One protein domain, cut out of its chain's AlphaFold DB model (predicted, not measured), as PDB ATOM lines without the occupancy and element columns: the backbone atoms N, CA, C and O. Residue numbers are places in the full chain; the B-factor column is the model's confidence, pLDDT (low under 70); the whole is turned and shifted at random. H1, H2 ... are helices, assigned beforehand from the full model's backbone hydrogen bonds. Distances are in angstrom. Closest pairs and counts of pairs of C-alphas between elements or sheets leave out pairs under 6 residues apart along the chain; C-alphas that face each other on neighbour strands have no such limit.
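This is residues 120 to 284 of the 348 residues of an uncharacterized protein of Paramuricea clavata (UniProt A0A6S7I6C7). Three long helices, H2, H4 and H5, make a slim, loosely built up-and-down bundle, with H1 slanting across the bundle near the first residues of H2 and H5, and short H3 packed on all three near the other end. The printed part has 165 residues and five named helices, in the order H1 to H5, with no named strand: all helix. The whole is loose, with a radius of gyration of the C-alphas of 21.0 A, and flat, spanning 70 by 44 by 16 A.

H1, residues 128 to 144, has a kink of 36 degrees near residue 138. It touches H2, residues 149 to 182, at a steep tilt of 52 degrees; the closest C-alphas, of His 133 and Arg 160, are 5.6 A apart. H3, residues 192 to 195, touches H2, the closest C-alphas being those of Tyr 180 and Cys 192, 5.7 A. H4, residues 204 to 236, and H5, residues 250 to 284, form a helical hairpin at a shallow tilt of 18 degrees, the closest C-alphas being Ser 210 and Ser 281, 5.4 A. H5 is the hub, touching the other four. H2 and H4 are close but not clearly touching, with Leu 173 and Ile 224 the closest C-alphas, 7.3 A. Every O i to N i+4 pair is within hydrogen-bond range in H5; H1 has 11 of 13, H2 28 of 30 and H4 28 of 29, and H3 is too short for such a pair.

H1 begins with C-alpha 128 at (117.401, 137.870, 81.403). H2 is 49.7 A long, H4 49.2 A and H5 50.7 A, ending with C-alpha 284 at (146.119, 145.267, 116.278).

The C-alphas farthest apart, of Lys 148 and Asp 201, are 70.1 A apart. The printed part has no cut; the link from H4 to H5 is long, 13 residues. The pLDDT is under 70 at residues 147 to 150 and 186 to 189.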
ATOM      1  N   TYR A 120     111.018 147.072  67.040       88.38
ATOM      2  CA  TYR A 120     112.358 146.981  67.613       88.38
ATOM      3  C   TYR A 120     112.452 145.957  68.748       88.38
ATOM      4  O   TYR A 120     113.550 145.720  69.258       88.38
ATOM      5  N   MET A 121     111.336 145.359  69.172       90.19
ATOM      6  CA  MET A 121     111.338 144.337  70.215       90.19
ATOM      7  C   MET A 121     111.883 143.013  69.684       90.19
ATOM      8  O   MET A 121     111.650 142.624  68.543       90.19
ATOM      9  N   ILE A 122     112.606 142.302  70.544       85.94
ATOM     10  CA  ILE A 122     113.173 140.995  70.231       85.94
ATOM     11  C   ILE A 122     112.071 139.942  70.432       85.94
ATOM     12  O   ILE A 122     111.530 139.858  71.542       85.94
ATOM     13  N   PRO A 123     111.711 139.149  69.405       84.12
ATOM     14  CA  PRO A 123     110.727 138.081  69.550       84.12
ATOM     15  C   PRO A 123     111.296 136.916  70.374       84.12
ATOM     16  O   PRO A 123     112.504 136.706  70.417       84.12
ATOM     17  N   ASN A 124     110.420 136.120  71.000       81.44
ATOM     18  CA  ASN A 124     110.779 134.864  71.679       81.44
ATOM     19  C   ASN A 124     111.917 134.996  72.713       81.44
ATOM     20  O   ASN A 124     112.901 134.256  72.688       81.44
ATOM     21  N   VAL A 125     111.778 135.946  73.636       85.19
ATOM     22  CA  VAL A 125     112.755 136.214  74.701       85.19
ATOM     23  C   VAL A 125     112.925 135.010  75.634       85.19
ATOM     24  O   VAL A 125     111.966 134.574  76.262       85.19
ATOM     25  N   LYS A 126     114.163 134.512  75.773       83.31
ATOM     26  CA  LYS A 126     114.506 133.375  76.657       83.31
ATOM     27  C   LYS A 126     115.515 133.695  77.765       83.31
ATOM     28  O   LYS A 126     115.680 132.896  78.680       83.31
ATOM     29  N   SER A 127     116.212 134.830  77.699       87.75
ATOM     30  CA  SER A 127     117.279 135.176  78.650       87.75
ATOM     31  C   SER A 127     117.000 136.492  79.371       87.75
ATOM     32  O   SER A 127     116.390 137.397  78.804       87.75
ATOM     33  N   LYS A 128     117.523 136.636  80.600       87.88
ATOM     34  CA  LYS A 128     117.401 137.870  81.403       87.88
ATOM     35  C   LYS A 128     117.881 139.112  80.646       87.88
ATOM     36  O   LYS A 128     117.266 140.169  80.753       87.88
ATOM     37  N   ARG A 129     118.948 138.971  79.850       89.94
ATOM     38  CA  ARG A 129     119.495 140.041  79.005       89.94
ATOM     39  C   ARG A 129     118.501 140.492  77.941       89.94
ATOM     40  O   ARG A 129     118.256 141.683  77.799       89.94
ATOM     41  N   LEU A 130     117.906 139.547  77.214       87.50
ATOM     42  CA  LEU A 130     116.927 139.858  76.171       87.50
ATOM     43  C   LEU A 130     115.629 140.421  76.772       87.50
ATOM     44  O   LEU A 130     115.052 141.349  76.206       87.50
ATOM     45  N   THR A 131     115.218 139.941  77.952       91.81
ATOM     46  CA  THR A 131     114.103 140.531  78.708       91.81
ATOM     47  C   THR A 131     114.405 141.981  79.047       91.81
ATOM     48  O   THR A 131     113.594 142.856  78.762       91.81
ATOM     49  N   TYR A 132     115.599 142.252  79.579       92.44
ATOM     50  CA  TYR A 132     116.040 143.607  79.890       92.44
ATOM     51  C   TYR A 132     116.064 144.511  78.653       92.44
ATOM     52  O   TYR A 132     115.536 145.618  78.701       92.44
ATOM     53  N   HIS A 133     116.595 144.027  77.525       92.62
ATOM     54  CA  HIS A 133     116.597 144.773  76.268       92.62
ATOM     55  C   HIS A 133     115.183 145.179  75.841       92.62
ATOM     56  O   HIS A 133     114.982 146.327  75.446       92.62
ATOM     57  N   ASN A 134     114.207 144.273  75.934       92.12
ATOM     58  CA  ASN A 134     112.819 144.585  75.598       92.12
ATOM     59  C   ASN A 134     112.194 145.591  76.572       92.12
ATOM     60  O   ASN A 134     111.505 146.498  76.111       92.12
ATOM     61  N   LEU A 135     112.485 145.493  77.877       93.88
ATOM     62  CA  LEU A 135     111.970 146.421  78.894       93.88
ATOM     63  C   LEU A 135     112.361 147.879  78.604       93.88
ATOM     64  O   LEU A 135     111.505 148.756  78.617       93.88
ATOM     65  N   ILE A 136     113.623 148.131  78.250       94.00
ATOM     66  CA  ILE A 136     114.123 149.495  77.996       94.00
ATOM     67  C   ILE A 136     113.776 150.034  76.598       94.00
ATOM     68  O   ILE A 136     113.962 151.217  76.320       94.00
ATOM     69  N   THR A 137     113.286 149.184  75.688       92.44
ATOM     70  CA  THR A 137     113.083 149.553  74.272       92.44
ATOM     71  C   THR A 137     112.052 150.657  74.108       92.44
ATOM     72  O   THR A 137     112.271 151.590  73.336       92.44
ATOM     73  N   LYS A 138     110.941 150.563  74.845       91.56
ATOM     74  CA  LYS A 138     109.869 151.558  74.789       91.56
ATOM     75  C   LYS A 138     110.374 152.930  75.231       91.56
ATOM     76  O   LYS A 138     110.141 153.914  74.542       91.56
ATOM     77  N   GLU A 139     111.090 152.988  76.347       90.88
ATOM     78  CA  GLU A 139     111.592 154.244  76.913       90.88
ATOM     79  C   GLU A 139     112.601 154.931  75.993       90.88
ATOM     80  O   GLU A 139     112.475 156.123  75.716       90.88
ATOM     81  N   ILE A 140     113.556 154.165  75.457       91.69
ATOM     82  CA  ILE A 140     114.571 154.676  74.528       91.69
ATOM     83  C   ILE A 140     113.919 155.176  73.236       91.69
ATOM     84  O   ILE A 140     114.324 156.203  72.689       91.69
ATOM     85  N   TYR A 141     112.903 154.462  72.743       90.75
ATOM     86  CA  TYR A 141     112.136 154.897  71.582       90.75
ATOM     87  C   TYR A 141     111.439 156.226  71.852       90.75
ATOM     88  O   TYR A 141     111.634 157.176  71.104       90.75
ATOM     89  N   LEU A 142     110.690 156.335  72.947       88.94
ATOM     90  CA  LEU A 142     109.970 157.564  73.275       88.94
ATOM     91  C   LEU A 142     110.902 158.765  73.492       88.94
ATOM     92  O   LEU A 142     110.513 159.886  73.179       88.94
ATOM     93  N   SER A 143     112.125 158.553  73.992       87.12
ATOM     94  CA  SER A 143     113.061 159.651  74.260       87.12
ATOM     95  C   SER A 143     113.881 160.089  73.045       87.12
ATOM     96  O   SER A 143     114.154 161.277  72.887       87.12
ATOM     97  N   ALA A 144     114.333 159.146  72.215       85.38
ATOM     98  CA  ALA A 144     115.363 159.405  71.207       85.38
ATOM     99  C   ALA A 144     114.881 159.247  69.762       85.38
ATOM    100  O   ALA A 144     115.612 159.593  68.828       85.38
ATOM    101  N   PHE A 145     113.673 158.725  69.547       83.12
ATOM    102  CA  PHE A 145     113.143 158.548  68.206       83.12
ATOM    103  C   PHE A 145     112.734 159.896  67.602       83.12
ATOM    104  O   PHE A 145     111.674 160.446  67.892       83.12
ATOM    105  N   THR A 146     113.584 160.427  66.725       70.25
ATOM    106  CA  THR A 146     113.218 161.538  65.840       70.25
ATOM    107  C   THR A 146     112.625 160.982  64.545       70.25
ATOM    108  O   THR A 146     112.896 159.848  64.155       70.25
ATOM    109  N   SER A 147     111.807 161.773  63.849       59.19
ATOM    110  CA  SER A 147     111.057 161.368  62.647       59.19
ATOM    111  C   SER A 147     111.908 160.854  61.466       59.19
ATOM    112  O   SER A 147     111.344 160.392  60.475       59.19
ATOM    113  N   LYS A 148     113.248 160.873  61.553       54.66
ATOM    114  CA  LYS A 148     114.181 160.333  60.549       54.66
ATOM    115  C   LYS A 148     114.901 159.086  61.094       54.66
ATOM    116  O   LYS A 148     115.776 159.166  61.949       54.66
ATOM    117  N   GLN A 149     114.499 157.922  60.578       57.72
ATOM    118  CA  GLN A 149     114.726 156.575  61.128       57.72
ATOM    119  C   GLN A 149     116.121 155.952  60.945       57.72
ATOM    120  O   GLN A 149     116.389 154.936  61.586       57.72
ATOM    121  N   SER A 150     117.002 156.490  60.098       64.56
ATOM    122  CA  SER A 150     118.170 155.728  59.616       64.56
ATOM    123  C   SER A 150     119.201 155.374  60.695       64.56
ATOM    124  O   SER A 150     119.894 154.378  60.554       64.56
ATOM    125  N   ARG A 151     119.277 156.129  61.800       73.88
ATOM    126  CA  ARG A 151     120.287 155.922  62.863       73.88
ATOM    127  C   ARG A 151     119.734 155.409  64.192       73.88
ATOM    128  O   ARG A 151     120.499 155.113  65.107       73.88
ATOM    129  N   PHE A 152     118.413 155.291  64.321       85.06
ATOM    130  CA  PHE A 152     117.803 154.928  65.601       85.06
ATOM    131  C   PHE A 152     118.108 153.480  66.007       85.06
ATOM    132  O   PHE A 152     118.324 153.209  67.184       85.06
ATOM    133  N   HIS A 153     118.162 152.550  65.047       85.44
ATOM    134  CA  HIS A 153     118.443 151.146  65.350       85.44
ATOM    135  C   HIS A 153     119.842 150.960  65.960       85.44
ATOM    136  O   HIS A 153     119.965 150.351  67.023       85.44
ATOM    137  N   ALA A 154     120.870 151.561  65.350       83.75
ATOM    138  CA  ALA A 154     122.234 151.553  65.873       83.75
ATOM    139  C   ALA A 154     122.309 152.178  67.277       83.75
ATOM    140  O   ALA A 154     122.888 151.593  68.195       83.75
ATOM    141  N   TYR A 155     121.642 153.319  67.483       86.75
ATOM    142  CA  TYR A 155     121.549 153.951  68.801       86.75
ATOM    143  C   TYR A 155     120.898 153.032  69.848       86.75
ATOM    144  O   TYR A 155     121.446 152.847  70.933       86.75
ATOM    145  N   LEU A 156     119.764 152.404  69.522       90.81
ATOM    146  CA  LEU A 156     119.066 151.477  70.414       90.81
ATOM    147  C   LEU A 156     119.945 150.277  70.793       90.81
ATOM    148  O   LEU A 156     119.960 149.870  71.957       90.81
ATOM    149  N   MET A 157     120.680 149.713  69.834       88.69
ATOM    150  CA  MET A 157     121.599 148.603  70.095       88.69
ATOM    151  C   MET A 157     122.757 149.027  71.004       88.69
ATOM    152  O   MET A 157     123.061 148.319  71.968       88.69
ATOM    153  N   GLY A 158     123.324 150.216  70.778       89.69
ATOM    154  CA  GLY A 158     124.331 150.810  71.658       89.69
ATOM    155  C   GLY A 158     123.818 151.001  73.089       89.69
ATOM    156  O   GLY A 158     124.467 150.566  74.040       89.69
ATOM    157  N   GLN A 159     122.614 151.558  73.250       91.81
ATOM    158  CA  GLN A 159     121.978 151.736  74.561       91.81
ATOM    159  C   GLN A 159     121.750 150.407  75.282       91.81
ATOM    160  O   GLN A 159     122.069 150.281  76.462       91.81
ATOM    161  N   ARG A 160     121.225 149.395  74.583       92.88
ATOM    162  CA  ARG A 160     120.997 148.061  75.159       92.88
ATOM    163  C   ARG A 160     122.281 147.467  75.720       92.88
ATOM    164  O   ARG A 160     122.294 147.006  76.860       92.88
ATOM    165  N   GLN A 161     123.353 147.527  74.936       91.25
ATOM    166  CA  GLN A 161     124.645 146.990  75.333       91.25
ATOM    167  C   GLN A 161     125.251 147.758  76.506       91.25
ATOM    168  O   GLN A 161     125.662 147.151  77.496       91.25
ATOM    169  N   PHE A 162     125.272 149.087  76.414       93.56
ATOM    170  CA  PHE A 162     125.791 149.957  77.460       93.56
ATOM    171  C   PHE A 162     125.088 149.709  78.798       93.56
ATOM    172  O   PHE A 162     125.739 149.369  79.786       93.56
ATOM    173  N   ARG A 163     123.754 149.793  78.822       95.88
ATOM    174  CA  ARG A 163     122.983 149.661  80.063       95.88
ATOM    175  C   ARG A 163     123.081 148.270  80.669       95.88
ATOM    176  O   ARG A 163     123.168 148.138  81.887       95.88
ATOM    177  N   TRP A 164     123.109 147.231  79.834       94.31
ATOM    178  CA  TRP A 164     123.302 145.864  80.310       94.31
ATOM    179  C   TRP A 164     124.677 145.664  80.959       94.31
ATOM    180  O   TRP A 164     124.769 145.031  82.010       94.31
ATOM    181  N   ASN A 165     125.734 146.222  80.364       93.38
ATOM    182  CA  ASN A 165     127.084 146.135  80.916       93.38
ATOM    183  C   ASN A 165     127.189 146.855  82.261       93.38
ATOM    184  O   ASN A 165     127.699 146.266  83.212       93.38
ATOM    185  N   VAL A 166     126.652 148.078  82.354       95.38
ATOM    186  CA  VAL A 166     126.584 148.828  83.618       95.38
ATOM    187  C   VAL A 166     125.843 148.005  84.667       95.38
ATOM    188  O   VAL A 166     126.394 147.737  85.729       95.38
ATOM    189  N   LYS A 167     124.648 147.499  84.341       94.88
ATOM    190  CA  LYS A 167     123.867 146.655  85.250       94.88
ATOM    191  C   LYS A 167     124.664 145.446  85.758       94.88
ATOM    192  O   LYS A 167     124.736 145.232  86.961       94.88
ATOM    193  N   CYS A 168     125.302 144.689  84.866       94.00
ATOM    194  CA  CYS A 168     126.088 143.513  85.255       94.00
ATOM    195  C   CYS A 168     127.295 143.865  86.133       94.00
ATOM    196  O   CYS A 168     127.662 143.088  87.012       94.00
ATOM    197  N   ASN A 169     127.956 144.993  85.864       94.19
ATOM    198  CA  ASN A 169     129.093 145.445  86.662       94.19
ATOM    199  C   ASN A 169     128.643 145.857  88.064       94.19
ATOM    200  O   ASN A 169     129.261 145.442  89.043       94.19
ATOM    201  N   LEU A 170     127.548 146.614  88.160       95.31
ATOM    202  CA  LEU A 170     126.996 147.051  89.438       95.31
ATOM    203  C   LEU A 170     126.490 145.872  90.268       95.31
ATOM    204  O   LEU A 170     126.879 145.774  91.420       95.31
ATOM    205  N   GLU A 171     125.763 144.916  89.682       94.88
ATOM    206  CA  GLU A 171     125.315 143.705  90.395       94.88
ATOM    207  C   GLU A 171     126.498 142.899  90.974       94.88
ATOM    208  O   GLU A 171     126.424 142.368  92.083       94.88
ATOM    209  N   LYS A 172     127.628 142.820  90.254       92.75
ATOM    210  CA  LYS A 172     128.849 142.163  90.760       92.75
ATOM    211  C   LYS A 172     129.469 142.925  91.929       92.75
ATOM    212  O   LYS A 172     129.879 142.299  92.907       92.75
ATOM    213  N   LEU A 173     129.569 144.251  91.820       94.00
ATOM    214  CA  LEU A 173     130.103 145.100  92.885       94.00
ATOM    215  C   LEU A 173     129.196 145.062  94.117       94.00
ATOM    216  O   LEU A 173     129.686 144.871  95.224       94.00
ATOM    217  N   GLU A 174     127.883 145.132  93.925       94.12
ATOM    218  CA  GLU A 174     126.881 145.051  94.985       94.12
ATOM    219  C   GLU A 174     126.965 143.717  95.732       94.12
ATOM    220  O   GLU A 174     126.950 143.683  96.965       94.12
ATOM    221  N   HIS A 175     127.147 142.610  95.005       91.69
ATOM    222  CA  HIS A 175     127.383 141.307  95.617       91.69
ATOM    223  C   HIS A 175     128.665 141.299  96.467       91.69
ATOM    224  O   HIS A 175     128.666 140.751  97.571       91.69
ATOM    225  N   LEU A 176     129.759 141.906  95.993       89.88
ATOM    226  CA  LEU A 176     131.008 142.010  96.760       89.88
ATOM    227  C   LEU A 176     130.838 142.866  98.023       89.88
ATOM    228  O   LEU A 176     131.229 142.437  99.106       89.88
ATOM    229  N   VAL A 177     130.196 144.029  97.912       91.69
ATOM    230  CA  VAL A 177     129.925 144.913  99.058       91.69
ATOM    231  C   VAL A 177     129.029 144.219 100.089       91.69
ATOM    232  O   VAL A 177     129.325 144.221 101.286       91.69
ATOM    233  N   SER A 178     127.987 143.525  99.629       91.19
ATOM    234  CA  SER A 178     127.118 142.703 100.481       91.19
ATOM    235  C   SER A 178     127.884 141.567 101.166       91.19
ATOM    236  O   SER A 178     127.632 141.243 102.326       91.19
ATOM    237  N   SER A 179     128.870 140.987 100.484       89.00
ATOM    238  CA  SER A 179     129.730 139.942 101.043       89.00
ATOM    239  C   SER A 179     130.598 140.467 102.201       89.00
ATOM    240  O   SER A 179     130.752 139.785 103.216       89.00
ATOM    241  N   TYR A 180     131.078 141.718 102.125       88.56
ATOM    242  CA  TYR A 180     131.797 142.363 103.235       88.56
ATOM    243  C   TYR A 180     130.920 142.574 104.469       88.56
ATOM    244  O   TYR A 180     131.385 142.360 105.591       88.56
ATOM    245  N   LYS A 181     129.647 142.939 104.278       85.19
ATOM    246  CA  LYS A 181     128.667 143.052 105.373       85.19
ATOM    247  C   LYS A 181     128.431 141.718 106.069       85.19
ATOM    248  O   LYS A 181     128.396 141.670 107.294       85.19
ATOM    249  N   ASN A 182     128.297 140.655 105.281       84.50
ATOM    250  CA  ASN A 182     127.981 139.315 105.771       84.50
ATOM    251  C   ASN A 182     129.215 138.562 106.299       84.50
ATOM    252  O   ASN A 182     129.081 137.488 106.880       84.50
ATOM    253  N   GLY A 183     130.414 139.128 106.139       76.25
ATOM    254  CA  GLY A 183     131.633 138.634 106.773       76.25
ATOM    255  C   GLY A 183     132.351 137.509 106.037       76.25
ATOM    256  O   GLY A 183     133.211 136.871 106.638       76.25
ATOM    257  N   GLN A 184     132.052 137.266 104.762       74.25
ATOM    258  CA  GLN A 184     132.799 136.309 103.942       74.25
ATOM    259  C   GLN A 184     133.136 136.934 102.600       74.25
ATOM    260  O   GLN A 184     132.236 137.256 101.836       74.25
ATOM    261  N   ILE A 185     134.424 137.067 102.288       72.00
ATOM    262  CA  ILE A 185     134.851 137.418 100.934       72.00
ATOM    263  C   ILE A 185     134.802 136.147 100.068       72.00
ATOM    264  O   ILE A 185     135.384 135.128 100.443       72.00
ATOM    265  N   PRO A 186     134.142 136.152  98.898       61.38
ATOM    266  CA  PRO A 186     134.192 135.013  97.992       61.38
ATOM    267  C   PRO A 186     135.640 134.758  97.555       61.38
ATOM    268  O   PRO A 186     136.296 135.663  97.049       61.38
ATOM    269  N   LYS A 187     136.115 133.513  97.694       64.00
ATOM    270  CA  LYS A 187     137.460 133.017  97.311       64.00
ATOM    271  C   LYS A 187     138.624 133.388  98.232       64.00
ATOM    272  O   LYS A 187     139.632 132.686  98.201       64.00
ATOM    273  N   GLU A 188     138.489 134.397  99.083       64.19
ATOM    274  CA  GLU A 188     139.494 134.712 100.097       64.19
ATOM    275  C   GLU A 188     138.943 134.318 101.468       64.19
ATOM    276  O   GLU A 188     137.886 134.786 101.873       64.19
ATOM    277  N   ASN A 189     139.630 133.426 102.193       68.75
ATOM    278  CA  ASN A 189     139.241 132.999 103.546       68.75
ATOM    279  C   ASN A 189     139.481 134.131 104.572       68.75
ATOM    280  O   ASN A 189     140.307 134.021 105.482       68.75
ATOM    281  N   ILE A 190     138.815 135.263 104.353       75.56
ATOM    282  CA  ILE A 190     138.933 136.517 105.077       75.56
ATOM    283  C   ILE A 190     137.556 136.857 105.629       75.56
ATOM    284  O   ILE A 190     136.573 136.971 104.895       75.56
ATOM    285  N   ASN A 191     137.507 137.047 106.944       81.25
ATOM    286  CA  ASN A 191     136.299 137.433 107.649       81.25
ATOM    287  C   ASN A 191     136.323 138.935 107.947       81.25
ATOM    288  O   ASN A 191     136.849 139.357 108.976       81.25
ATOM    289  N   CYS A 192     135.756 139.740 107.045       83.44
ATOM    290  CA  CYS A 192     135.658 141.190 107.231       83.44
ATOM    291  C   CYS A 192     134.887 141.555 108.500       83.44
ATOM    292  O   CYS A 192     135.290 142.471 109.207       83.44
ATOM    293  N   LEU A 193     133.815 140.821 108.818       86.50
ATOM    294  CA  LEU A 193     132.939 141.120 109.950       86.50
ATOM    295  C   LEU A 193     133.694 141.049 111.281       86.50
ATOM    296  O   LEU A 193     133.519 141.926 112.126       86.50
ATOM    297  N   ARG A 194     134.587 140.062 111.434       86.88
ATOM    298  CA  ARG A 194     135.442 139.924 112.623       86.88
ATOM    299  C   ARG A 194     136.340 141.139 112.837       86.88
ATOM    300  O   ARG A 194     136.588 141.489 113.980       86.88
ATOM    301  N   TYR A 195     136.810 141.774 111.764       89.44
ATOM    302  CA  TYR A 195     137.736 142.908 111.840       89.44
ATOM    303  C   TYR A 195     137.047 144.274 111.808       89.44
ATOM    304  O   TYR A 195     137.733 145.282 111.887       89.44
ATOM    305  N   ARG A 196     135.709 144.341 111.745       87.56
ATOM    306  CA  ARG A 196     134.969 145.607 111.917       87.56
ATOM    307  C   ARG A 196     134.894 146.069 113.371       87.56
ATOM    308  O   ARG A 196     134.596 147.226 113.647       87.56
ATOM    309  N   LYS A 197     135.128 145.158 114.313       89.19
ATOM    310  CA  LYS A 197     135.251 145.442 115.745       89.19
ATOM    311  C   LYS A 197     136.532 144.800 116.251       89.19
ATOM    312  O   LYS A 197     137.035 143.859 115.648       89.19
ATOM    313  N   PHE A 198     137.073 145.324 117.344       85.19
ATOM    314  CA  PHE A 198     138.276 144.748 117.928       85.19
ATOM    315  C   PHE A 198     137.970 143.317 118.424       85.19
ATOM    316  O   PHE A 198     137.051 143.172 119.232       85.19
ATOM    317  N   PRO A 199     138.674 142.270 117.949       85.62
ATOM    318  CA  PRO A 199     138.390 140.895 118.358       85.62
ATOM    319  C   PRO A 199     138.682 140.674 119.847       85.62
ATOM    320  O   PRO A 199     139.649 141.217 120.377       85.62
ATOM    321  N   GLU A 200     137.885 139.839 120.514       83.81
ATOM    322  CA  GLU A 200     138.126 139.462 121.916       83.81
ATOM    323  C   GLU A 200     139.289 138.458 122.037       83.81
ATOM    324  O   GLU A 200     140.102 138.544 122.956       83.81
ATOM    325  N   ASP A 201     139.422 137.544 121.068       84.25
ATOM    326  CA  ASP A 201     140.400 136.450 121.034       84.25
ATOM    327  C   ASP A 201     141.555 136.722 120.050       84.25
ATOM    328  O   ASP A 201     141.763 136.023 119.054       84.25
ATOM    329  N   VAL A 202     142.319 137.782 120.304       82.75
ATOM    330  CA  VAL A 202     143.305 138.266 119.330       82.75
ATOM    331  C   VAL A 202     144.507 137.328 119.162       82.75
ATOM    332  O   VAL A 202     145.173 136.960 120.130       82.75
ATOM    333  N   LYS A 203     144.846 137.005 117.909       82.81
ATOM    334  CA  LYS A 203     146.017 136.202 117.512       82.81
ATOM    335  C   LYS A 203     146.995 137.037 116.682       82.81
ATOM    336  O   LYS A 203     146.590 137.975 116.008       82.81
ATOM    337  N   ILE A 204     148.276 136.654 116.648       79.19
ATOM    338  CA  ILE A 204     149.298 137.327 115.809       79.19
ATOM    339  C   ILE A 204     148.862 137.362 114.334       79.19
ATOM    340  O   ILE A 204     148.994 138.385 113.663       79.19
ATOM    341  N   ASP A 205     148.269 136.268 113.850       82.62
ATOM    342  CA  ASP A 205     147.769 136.164 112.478       82.62
ATOM    343  C   ASP A 205     146.685 137.199 112.146       82.62
ATOM    344  O   ASP A 205     146.510 137.525 110.968       82.62
ATOM    345  N   ASP A 206     145.969 137.721 113.150       85.94
ATOM    346  CA  ASP A 206     144.896 138.695 112.951       85.94
ATOM    347  C   ASP A 206     145.412 140.020 112.394       85.94
ATOM    348  O   ASP A 206     144.714 140.609 111.580       85.94
ATOM    349  N   VAL A 207     146.655 140.418 112.702       85.31
ATOM    350  CA  VAL A 207     147.299 141.598 112.092       85.31
ATOM    351  C   VAL A 207     147.396 141.429 110.571       85.31
ATOM    352  O   VAL A 207     147.012 142.300 109.795       85.31
ATOM    353  N   SER A 208     147.865 140.263 110.114       85.69
ATOM    354  CA  SER A 208     148.012 139.984 108.678       85.69
ATOM    355  C   SER A 208     146.667 139.816 107.962       85.69
ATOM    356  O   SER A 208     146.564 140.045 106.757       85.69
ATOM    357  N   LYS A 209     145.639 139.343 108.673       88.56
ATOM    358  CA  LYS A 209     144.309 139.076 108.113       88.56
ATOM    359  C   LYS A 209     143.461 140.345 108.052       88.56
ATOM    360  O   LYS A 209     142.780 140.534 107.049       88.56
ATOM    361  N   SER A 210     143.546 141.222 109.057       90.19
ATOM    362  CA  SER A 210     142.901 142.539 109.027       90.19
ATOM    363  C   SER A 210     143.483 143.411 107.919       90.19
ATOM    364  O   SER A 210     142.725 144.044 107.190       90.19
ATOM    365  N   GLN A 211     144.808 143.380 107.728       89.75
ATOM    366  CA  GLN A 211     145.450 144.131 106.653       89.75
ATOM    367  C   GLN A 211     145.022 143.631 105.269       89.75
ATOM    368  O   GLN A 211     144.614 144.428 104.432       89.75
ATOM    369  N   ARG A 212     145.010 142.309 105.047       88.62
ATOM    370  CA  ARG A 212     144.506 141.729 103.789       88.62
ATOM    371  C   ARG A 212     143.044 142.087 103.522       88.62
ATOM    372  O   ARG A 212     142.702 142.429 102.395       88.62
ATOM    373  N   ALA A 213     142.193 142.048 104.551       90.31
ATOM    374  CA  ALA A 213     140.800 142.476 104.434       90.31
ATOM    375  C   ALA A 213     140.697 143.945 104.000       90.31
ATOM    376  O   ALA A 213     139.917 144.271 103.106       90.31
ATOM    377  N   LEU A 214     141.504 144.819 104.606       92.56
ATOM    378  CA  LEU A 214     141.549 146.237 104.268       92.56
ATOM    379  C   LEU A 214     142.006 146.466 102.824       92.56
ATOM    380  O   LEU A 214     141.362 147.220 102.096       92.56
ATOM    381  N   ASP A 215     143.077 145.799 102.396       91.75
ATOM    382  CA  ASP A 215     143.630 145.931 101.045       91.75
ATOM    383  C   ASP A 215     142.619 145.474  99.981       91.75
ATOM    384  O   ASP A 215     142.422 146.154  98.969       91.75
ATOM    385  N   HIS A 216     141.909 144.369 100.234       91.69
ATOM    386  CA  HIS A 216     140.872 143.866  99.334       91.69
ATOM    387  C   HIS A 216     139.700 144.855  99.194       91.69
ATOM    388  O   HIS A 216     139.227 145.135  98.084       91.69
ATOM    389  N   ILE A 217     139.248 145.451 100.303       92.50
ATOM    390  CA  ILE A 217     138.187 146.467 100.271       92.50
ATOM    391  C   ILE A 217     138.677 147.747  99.583       92.50
ATOM    392  O   ILE A 217     137.957 148.280  98.742       92.50
ATOM    393  N   LYS A 218     139.907 148.211  99.848       94.44
ATOM    394  CA  LYS A 218     140.505 149.377  99.167       94.44
ATOM    395  C   LYS A 218     140.610 149.158  97.654       94.44
ATOM    396  O   LYS A 218     140.292 150.060  96.879       94.44
ATOM    397  N   SER A 219     140.975 147.949  97.224       93.31
ATOM    398  CA  SER A 219     140.961 147.559  95.808       93.31
ATOM    399  C   SER A 219     139.551 147.633  95.207       93.31
ATOM    400  O   SER A 219     139.353 148.197  94.133       93.31
ATOM    401  N   THR A 220     138.540 147.166  95.944       93.06
ATOM    402  CA  THR A 220     137.137 147.245  95.505       93.06
ATOM    403  C   THR A 220     136.642 148.688  95.422       93.06
ATOM    404  O   THR A 220     136.010 149.059  94.437       93.06
ATOM    405  N   ILE A 221     136.974 149.528  96.407       96.06
ATOM    406  CA  ILE A 221     136.679 150.970  96.402       96.06
ATOM    407  C   ILE A 221     137.272 151.633  95.155       96.06
ATOM    408  O   ILE A 221     136.608 152.449  94.514       96.06
ATOM    409  N   LYS A 222     138.498 151.260  94.768       96.56
ATOM    410  CA  LYS A 222     139.112 151.741  93.527       96.56
ATOM    411  C   LYS A 222     138.271 151.359  92.304       96.56
ATOM    412  O   LYS A 222     137.952 152.237  91.509       96.56
ATOM    413  N   THR A 223     137.842 150.101  92.187       95.06
ATOM    414  CA  THR A 223     136.971 149.657  91.084       95.06
ATOM    415  C   THR A 223     135.617 150.381  91.070       95.06
ATOM    416  O   THR A 223     135.139 150.764  90.004       95.06
ATOM    417  N   ILE A 224     135.012 150.631  92.238       96.12
ATOM    418  CA  ILE A 224     133.766 151.411  92.356       96.12
ATOM    419  C   ILE A 224     133.982 152.849  91.848       96.12
ATOM    420  O   ILE A 224     133.171 153.362  91.078       96.12
ATOM    421  N   ASN A 225     135.097 153.490  92.214       96.50
ATOM    422  CA  ASN A 225     135.445 154.834  91.740       96.50
ATOM    423  C   ASN A 225     135.729 154.885  90.230       96.50
ATOM    424  O   ASN A 225     135.354 155.852  89.561       96.50
ATOM    425  N   GLU A 226     136.363 153.855  89.669       96.06
ATOM    426  CA  GLU A 226     136.565 153.731  88.221       96.06
ATOM    427  C   GLU A 226     135.220 153.655  87.482       96.06
ATOM    428  O   GLU A 226     135.035 154.328  86.467       96.06
ATOM    429  N   GLU A 227     134.250 152.902  88.009       95.00
ATOM    430  CA  GLU A 227     132.903 152.838  87.432       95.00
ATOM    431  C   GLU A 227     132.149 154.168  87.582       95.00
ATOM    432  O   GLU A 227     131.543 154.638  86.615       95.00
ATOM    433  N   LYS A 228     132.272 154.845  88.734       96.06
ATOM    434  CA  LYS A 228     131.753 156.212  88.933       96.06
ATOM    435  C   LYS A 228     132.295 157.173  87.874       96.06
ATOM    436  O   LYS A 228     131.544 157.950  87.288       96.06
ATOM    437  N   SER A 229     133.596 157.097  87.607       95.44
ATOM    438  CA  SER A 229     134.282 157.958  86.641       95.44
ATOM    439  C   SER A 229     133.800 157.693  85.214       95.44
ATOM    440  O   SER A 229     133.521 158.639  84.481       95.44
ATOM    441  N   LYS A 230     133.611 156.424  84.828       94.81
ATOM    442  CA  LYS A 230     133.025 156.064  83.525       94.81
ATOM    443  C   LYS A 230     131.615 156.625  83.356       94.81
ATOM    444  O   LYS A 230     131.320 157.196  82.309       94.81
ATOM    445  N   LEU A 231     130.758 156.490  84.372       95.56
ATOM    446  CA  LEU A 231     129.397 157.035  84.342       95.56
ATOM    447  C   LEU A 231     129.406 158.564  84.263       95.56
ATOM    448  O   LEU A 231     128.669 159.134  83.463       95.56
ATOM    449  N   SER A 232     130.280 159.231  85.018       94.38
ATOM    450  CA  SER A 232     130.433 160.687  84.969       94.38
ATOM    451  C   SER A 232     130.915 161.171  83.599       94.38
ATOM    452  O   SER A 232     130.331 162.094  83.036       94.38
ATOM    453  N   ASN A 233     131.930 160.524  83.023       94.25
ATOM    454  CA  ASN A 233     132.425 160.851  81.684       94.25
ATOM    455  C   ASN A 233     131.323 160.662  80.644       94.25
ATOM    456  O   ASN A 233     131.069 161.552  79.834       94.25
ATOM    457  N   ARG A 234     130.593 159.543  80.733       93.94
ATOM    458  CA  ARG A 234     129.457 159.283  79.856       93.94
ATOM    459  C   ARG A 234     128.371 160.339  80.008       93.94
ATOM    460  O   ARG A 234     127.831 160.788  79.007       93.94
ATOM    461  N   LYS A 235     128.068 160.765  81.237       93.75
ATOM    462  CA  LYS A 235     127.111 161.841  81.502       93.75
ATOM    463  C   LYS A 235     127.526 163.127  80.792       93.75
ATOM    464  O   LYS A 235     126.682 163.722  80.136       93.75
ATOM    465  N   MET A 236     128.798 163.519  80.877       92.19
ATOM    466  CA  MET A 236     129.310 164.732  80.222       92.19
ATOM    467  C   MET A 236     129.136 164.696  78.698       92.19
ATOM    468  O   MET A 236     128.745 165.700  78.112       92.19
ATOM    469  N   GLU A 237     129.307 163.534  78.058       92.44
ATOM    470  CA  GLU A 237     129.079 163.361  76.611       92.44
ATOM    471  C   GLU A 237     127.619 163.601  76.178       92.44
ATOM    472  O   GLU A 237     127.341 163.768  74.985       92.44
ATOM    473  N   LEU A 238     126.666 163.602  77.114       91.44
ATOM    474  CA  LEU A 238     125.239 163.819  76.846       91.44
ATOM    475  C   LEU A 238     124.836 165.296  76.899       91.44
ATOM    476  O   LEU A 238     123.702 165.625  76.542       91.44
ATOM    477  N   TYR A 239     125.755 166.176  77.288       91.62
ATOM    478  CA  TYR A 239     125.573 167.620  77.246       91.62
ATOM    479  C   TYR A 239     126.189 168.203  75.968       91.62
ATOM    480  O   TYR A 239     127.012 167.579  75.294       91.62
ATOM    481  N   THR A 240     125.710 169.375  75.573       89.94
ATOM    482  CA  THR A 240     126.330 170.212  74.543       89.94
ATOM    483  C   THR A 240     127.511 170.980  75.135       89.94
ATOM    484  O   THR A 240     127.680 171.025  76.355       89.94
ATOM    485  N   ASP A 241     128.296 171.641  74.284       88.44
ATOM    486  CA  ASP A 241     129.410 172.496  74.721       88.44
ATOM    487  C   ASP A 241     128.945 173.634  75.650       88.44
ATOM    488  O   ASP A 241     129.688 174.084  76.517       88.44
ATOM    489  N   ASN A 242     127.673 174.037  75.533       90.50
ATOM    490  CA  ASN A 242     127.026 175.027  76.397       90.50
ATOM    491  C   ASN A 242     126.453 174.424  77.695       90.50
ATOM    492  O   ASN A 242     125.672 175.082  78.376       90.50
ATOM    493  N   LEU A 243     126.791 173.174  78.030       87.44
ATOM    494  CA  LEU A 243     126.275 172.434  79.191       87.44
ATOM    495  C   LEU A 243     124.747 172.254  79.198       87.44
ATOM    496  O   LEU A 243     124.145 172.018  80.247       87.44
ATOM    497  N   GLU A 244     124.104 172.292  78.029       89.25
ATOM    498  CA  GLU A 244     122.682 171.974  77.898       89.25
ATOM    499  C   GLU A 244     122.489 170.488  77.562       89.25
ATOM    500  O   GLU A 244     123.225 169.939  76.737       89.25
ATOM    501  N   PRO A 245     121.506 169.793  78.158       88.50
ATOM    502  CA  PRO A 245     121.267 168.385  77.863       88.50
ATOM    503  C   PRO A 245     120.806 168.199  76.411       88.50
ATOM    504  O   PRO A 245     119.902 168.886  75.926       88.50
ATOM    505  N   LYS A 246     121.382 167.220  75.704       87.50
ATOM    506  CA  LYS A 246     120.937 166.868  74.347       87.50
ATOM    507  C   LYS A 246     119.476 166.411  74.382       87.50
ATOM    508  O   LYS A 246     119.106 165.542  75.169       87.50
ATOM    509  N   LYS A 247     118.644 166.939  73.475       84.38
ATOM    510  CA  LYS A 247     117.182 166.703  73.451       84.38
ATOM    511  C   LYS A 247     116.781 165.220  73.441       84.38
ATOM    512  O   LYS A 247     115.774 164.861  74.034       84.38
ATOM    513  N   TRP A 248     117.570 164.370  72.785       84.06
ATOM    514  CA  TRP A 248     117.332 162.925  72.681       84.06
ATOM    515  C   TRP A 248     117.872 162.114  73.874       84.06
ATOM    516  O   TRP A 248     117.563 160.929  74.004       84.06
ATOM    517  N   ALA A 249     118.696 162.728  74.730       86.88
ATOM    518  CA  ALA A 249     119.487 162.049  75.755       86.88
ATOM    519  C   ALA A 249     118.830 162.036  77.142       86.88
ATOM    520  O   ALA A 249     119.397 161.459  78.064       86.88
ATOM    521  N   SER A 250     117.646 162.633  77.314       88.56
ATOM    522  CA  SER A 250     116.980 162.766  78.622       88.56
ATOM    523  C   SER A 250     116.869 161.440  79.385       88.56
ATOM    524  O   SER A 250     117.230 161.360  80.556       88.56
ATOM    525  N   ASN A 251     116.449 160.368  78.709       92.81
ATOM    526  CA  ASN A 251     116.346 159.041  79.317       92.81
ATOM    527  C   ASN A 251     117.717 158.439  79.673       92.81
ATOM    528  O   ASN A 251     117.834 157.763  80.690       92.81
ATOM    529  N   GLU A 252     118.756 158.677  78.868       93.12
ATOM    530  CA  GLU A 252     120.110 158.202  79.185       93.12
ATOM    531  C   GLU A 252     120.714 158.980  80.358       93.12
ATOM    532  O   GLU A 252     121.310 158.368  81.238       93.12
ATOM    533  N   ILE A 253     120.500 160.297  80.426       93.81
ATOM    534  CA  ILE A 253     120.933 161.132  81.553       93.81
ATOM    535  C   ILE A 253     120.303 160.630  82.855       93.81
ATOM    536  O   ILE A 253     121.020 160.450  83.837       93.81
ATOM    537  N   ASN A 254     118.995 160.350  82.854       94.12
ATOM    538  CA  ASN A 254     118.301 159.817  84.028       94.12
ATOM    539  C   ASN A 254     118.865 158.456  84.445       94.12
ATOM    540  O   ASN A 254     119.206 158.270  85.609       94.12
ATOM    541  N   PHE A 255     119.054 157.540  83.490       95.62
ATOM    542  CA  PHE A 255     119.673 156.243  83.761       95.62
ATOM    543  C   PHE A 255     121.073 156.395  84.376       95.62
ATOM    544  O   PHE A 255     121.378 155.782  85.395       95.62
ATOM    545  N   VAL A 256     121.931 157.233  83.787       96.31
ATOM    546  CA  VAL A 256     123.290 157.454  84.296       96.31
ATOM    547  C   VAL A 256     123.260 158.084  85.690       96.31
ATOM    548  O   VAL A 256     124.065 157.705  86.541       96.31
ATOM    549  N   GLN A 257     122.325 158.998  85.956       95.44
ATOM    550  CA  GLN A 257     122.139 159.605  87.272       95.44
ATOM    551  C   GLN A 257     121.740 158.562  88.325       95.44
ATOM    552  O   GLN A 257     122.382 158.492  89.370       95.44
ATOM    553  N   GLU A 258     120.745 157.719  88.036       96.31
ATOM    554  CA  GLU A 258     120.304 156.637  88.928       96.31
ATOM    555  C   GLU A 258     121.444 155.663  89.244       96.31
ATOM    556  O   GLU A 258     121.697 155.337  90.406       96.31
ATOM    557  N   MET A 259     122.184 155.236  88.216       97.00
ATOM    558  CA  MET A 259     123.325 154.335  88.394       97.00
ATOM    559  C   MET A 259     124.457 154.999  89.187       97.00
ATOM    560  O   MET A 259     125.087 154.346  90.016       97.00
ATOM    561  N   THR A 260     124.688 156.302  88.993       96.19
ATOM    562  CA  THR A 260     125.683 157.062  89.768       96.19
ATOM    563  C   THR A 260     125.299 157.121  91.245       96.19
ATOM    564  O   THR A 260     126.142 156.852  92.096       96.19
ATOM    565  N   THR A 261     124.029 157.386  91.565       96.62
ATOM    566  CA  THR A 261     123.537 157.366  92.951       96.62
ATOM    567  C   THR A 261     123.700 155.985  93.591       96.62
ATOM    568  O   THR A 261     124.110 155.880  94.747       96.62
ATOM    569  N   HIS A 262     123.451 154.910  92.837       95.88
ATOM    570  CA  HIS A 262     123.671 153.549  93.326       95.88
ATOM    571  C   HIS A 262     125.161 153.264  93.607       95.88
ATOM    572  O   HIS A 262     125.508 152.735  94.664       95.88
ATOM    573  N   VAL A 263     126.057 153.693  92.714       96.81
ATOM    574  CA  VAL A 263     127.516 153.614  92.910       96.81
ATOM    575  C   VAL A 263     127.968 154.394  94.146       96.81
ATOM    576  O   VAL A 263     128.786 153.901  94.918       96.81
ATOM    577  N   GLU A 264     127.430 155.593  94.370       96.06
ATOM    578  CA  GLU A 264     127.745 156.414  95.544       96.06
ATOM    579  C   GLU A 264     127.294 155.764  96.853       96.06
ATOM    580  O   GLU A 264     128.027 155.809  97.841       96.06
ATOM    581  N   SER A 265     126.134 155.104  96.855       95.88
ATOM    582  CA  SER A 265     125.676 154.325  98.006       95.88
ATOM    583  C   SER A 265     126.653 153.190  98.343       95.88
ATOM    584  O   SER A 265     127.101 153.090  99.488       95.88
ATOM    585  N   MET A 266     127.074 152.407  97.339       95.88
ATOM    586  CA  MET A 266     128.077 151.347  97.517       95.88
ATOM    587  C   MET A 266     129.434 151.886  97.984       95.88
ATOM    588  O   MET A 266     130.119 151.241  98.782       95.88
ATOM    589  N   LEU A 267     129.835 153.061  97.492       95.81
ATOM    590  CA  LEU A 267     131.093 153.704  97.856       95.81
ATOM    591  C   LEU A 267     131.093 154.136  99.325       95.81
ATOM    592  O   LEU A 267     132.025 153.805 100.056       95.81
ATOM    593  N   THR A 268     130.042 154.832  99.764       95.88
ATOM    594  CA  THR A 268     129.865 155.241 101.167       95.88
ATOM    595  C   THR A 268     129.914 154.034 102.092       95.88
ATOM    596  O   THR A 268     130.626 154.028 103.092       95.88
ATOM    597  N   GLU A 269     129.208 152.971 101.724       94.38
ATOM    598  CA  GLU A 269     129.188 151.737 102.493       94.38
ATOM    599  C   GLU A 269     130.556 151.055 102.577       94.38
ATOM    600  O   GLU A 269     131.011 150.697 103.665       94.38
ATOM    601  N   SER A 270     131.237 150.914 101.442       94.56
ATOM    602  CA  SER A 270     132.565 150.302 101.385       94.56
ATOM    603  C   SER A 270     133.586 151.104 102.191       94.56
ATOM    604  O   SER A 270     134.393 150.513 102.904       94.56
ATOM    605  N   ASN A 271     133.522 152.439 102.130       95.94
ATOM    606  CA  ASN A 271     134.378 153.329 102.915       95.94
ATOM    607  C   ASN A 271     134.135 153.180 104.418       95.94
ATOM    608  O   ASN A 271     135.100 153.121 105.176       95.94
ATOM    609  N   ASN A 272     132.879 153.057 104.853       94.81
ATOM    610  CA  ASN A 272     132.563 152.833 106.265       94.81
ATOM    611  C   ASN A 272     133.158 151.509 106.765       94.81
ATOM    612  O   ASN A 272     133.806 151.474 107.808       94.81
ATOM    613  N   ILE A 273     133.005 150.425 105.996       92.94
ATOM    614  CA  ILE A 273     133.588 149.122 106.355       92.94
ATOM    615  C   ILE A 273     135.123 149.192 106.348       92.94
ATOM    616  O   ILE A 273     135.764 148.654 107.250       92.94
ATOM    617  N   ALA A 274     135.720 149.855 105.353       94.44
ATOM    618  CA  ALA A 274     137.167 150.039 105.279       94.44
ATOM    619  C   ALA A 274     137.696 150.818 106.487       94.44
ATOM    620  O   ALA A 274     138.685 150.402 107.079       94.44
ATOM    621  N   HIS A 275     137.017 151.896 106.881       95.31
ATOM    622  CA  HIS A 275     137.373 152.704 108.044       95.31
ATOM    623  C   HIS A 275     137.293 151.894 109.348       95.31
ATOM    624  O   HIS A 275     138.233 151.922 110.145       95.31
ATOM    625  N   ASP A 276     136.216 151.119 109.545       93.50
ATOM    626  CA  ASP A 276     136.070 150.216 110.697       93.50
ATOM    627  C   ASP A 276     137.269 149.250 110.793       93.50
ATOM    628  O   ASP A 276     137.898 149.110 111.848       93.50
ATOM    629  N   ILE A 277     137.619 148.609 109.672       92.88
ATOM    630  CA  ILE A 277     138.708 147.626 109.603       92.88
ATOM    631  C   ILE A 277     140.078 148.288 109.737       92.88
ATOM    632  O   ILE A 277     140.953 147.735 110.397       92.88
ATOM    633  N   GLU A 278     140.287 149.466 109.155       94.75
ATOM    634  CA  GLU A 278     141.534 150.226 109.267       94.75
ATOM    635  C   GLU A 278     141.814 150.616 110.715       94.75
ATOM    636  O   GLU A 278     142.925 150.421 111.211       94.75
ATOM    637  N   HIS A 279     140.790 151.083 111.428       93.62
ATOM    638  CA  HIS A 279     140.895 151.387 112.846       93.62
ATOM    639  C   HIS A 279     141.304 150.149 113.662       93.62
ATOM    640  O   HIS A 279     142.250 150.217 114.452       93.62
ATOM    641  N   VAL A 280     140.662 148.996 113.434       91.81
ATOM    642  CA  VAL A 280     141.022 147.735 114.107       91.81
ATOM    643  C   VAL A 280     142.423 147.267 113.711       91.81
ATOM    644  O   VAL A 280     143.208 146.923 114.592       91.81
ATOM    645  N   SER A 281     142.777 147.307 112.425       91.31
ATOM    646  CA  SER A 281     144.096 146.909 111.917       91.31
ATOM    647  C   SER A 281     145.212 147.732 112.568       91.31
ATOM    648  O   SER A 281     146.189 147.173 113.063       91.31
ATOM    649  N   ASN A 282     145.020 149.048 112.690       90.88
ATOM    650  CA  ASN A 282     145.960 149.945 113.364       90.88
ATOM    651  C   ASN A 282     146.097 149.638 114.863       90.88
ATOM    652  O   ASN A 282     147.199 149.694 115.411       90.88
ATOM    653  N   GLN A 283     145.000 149.303 115.550       88.94
ATOM    654  CA  GLN A 283     145.056 148.899 116.959       88.94
ATOM    655  C   GLN A 283     145.760 147.550 117.152       88.94
ATOM    656  O   GLN A 283     146.562 147.402 118.078       88.94
ATOM    657  N   LEU A 284     145.474 146.578 116.282       87.88
ATOM    658  CA  LEU A 284     146.119 145.267 116.278       87.88
ATOM    659  C   LEU A 284     147.622 145.407 116.036       87.88
ATOM    660  O   LEU A 284     148.410 144.877 116.819       87.88
TER     661      LEU A 284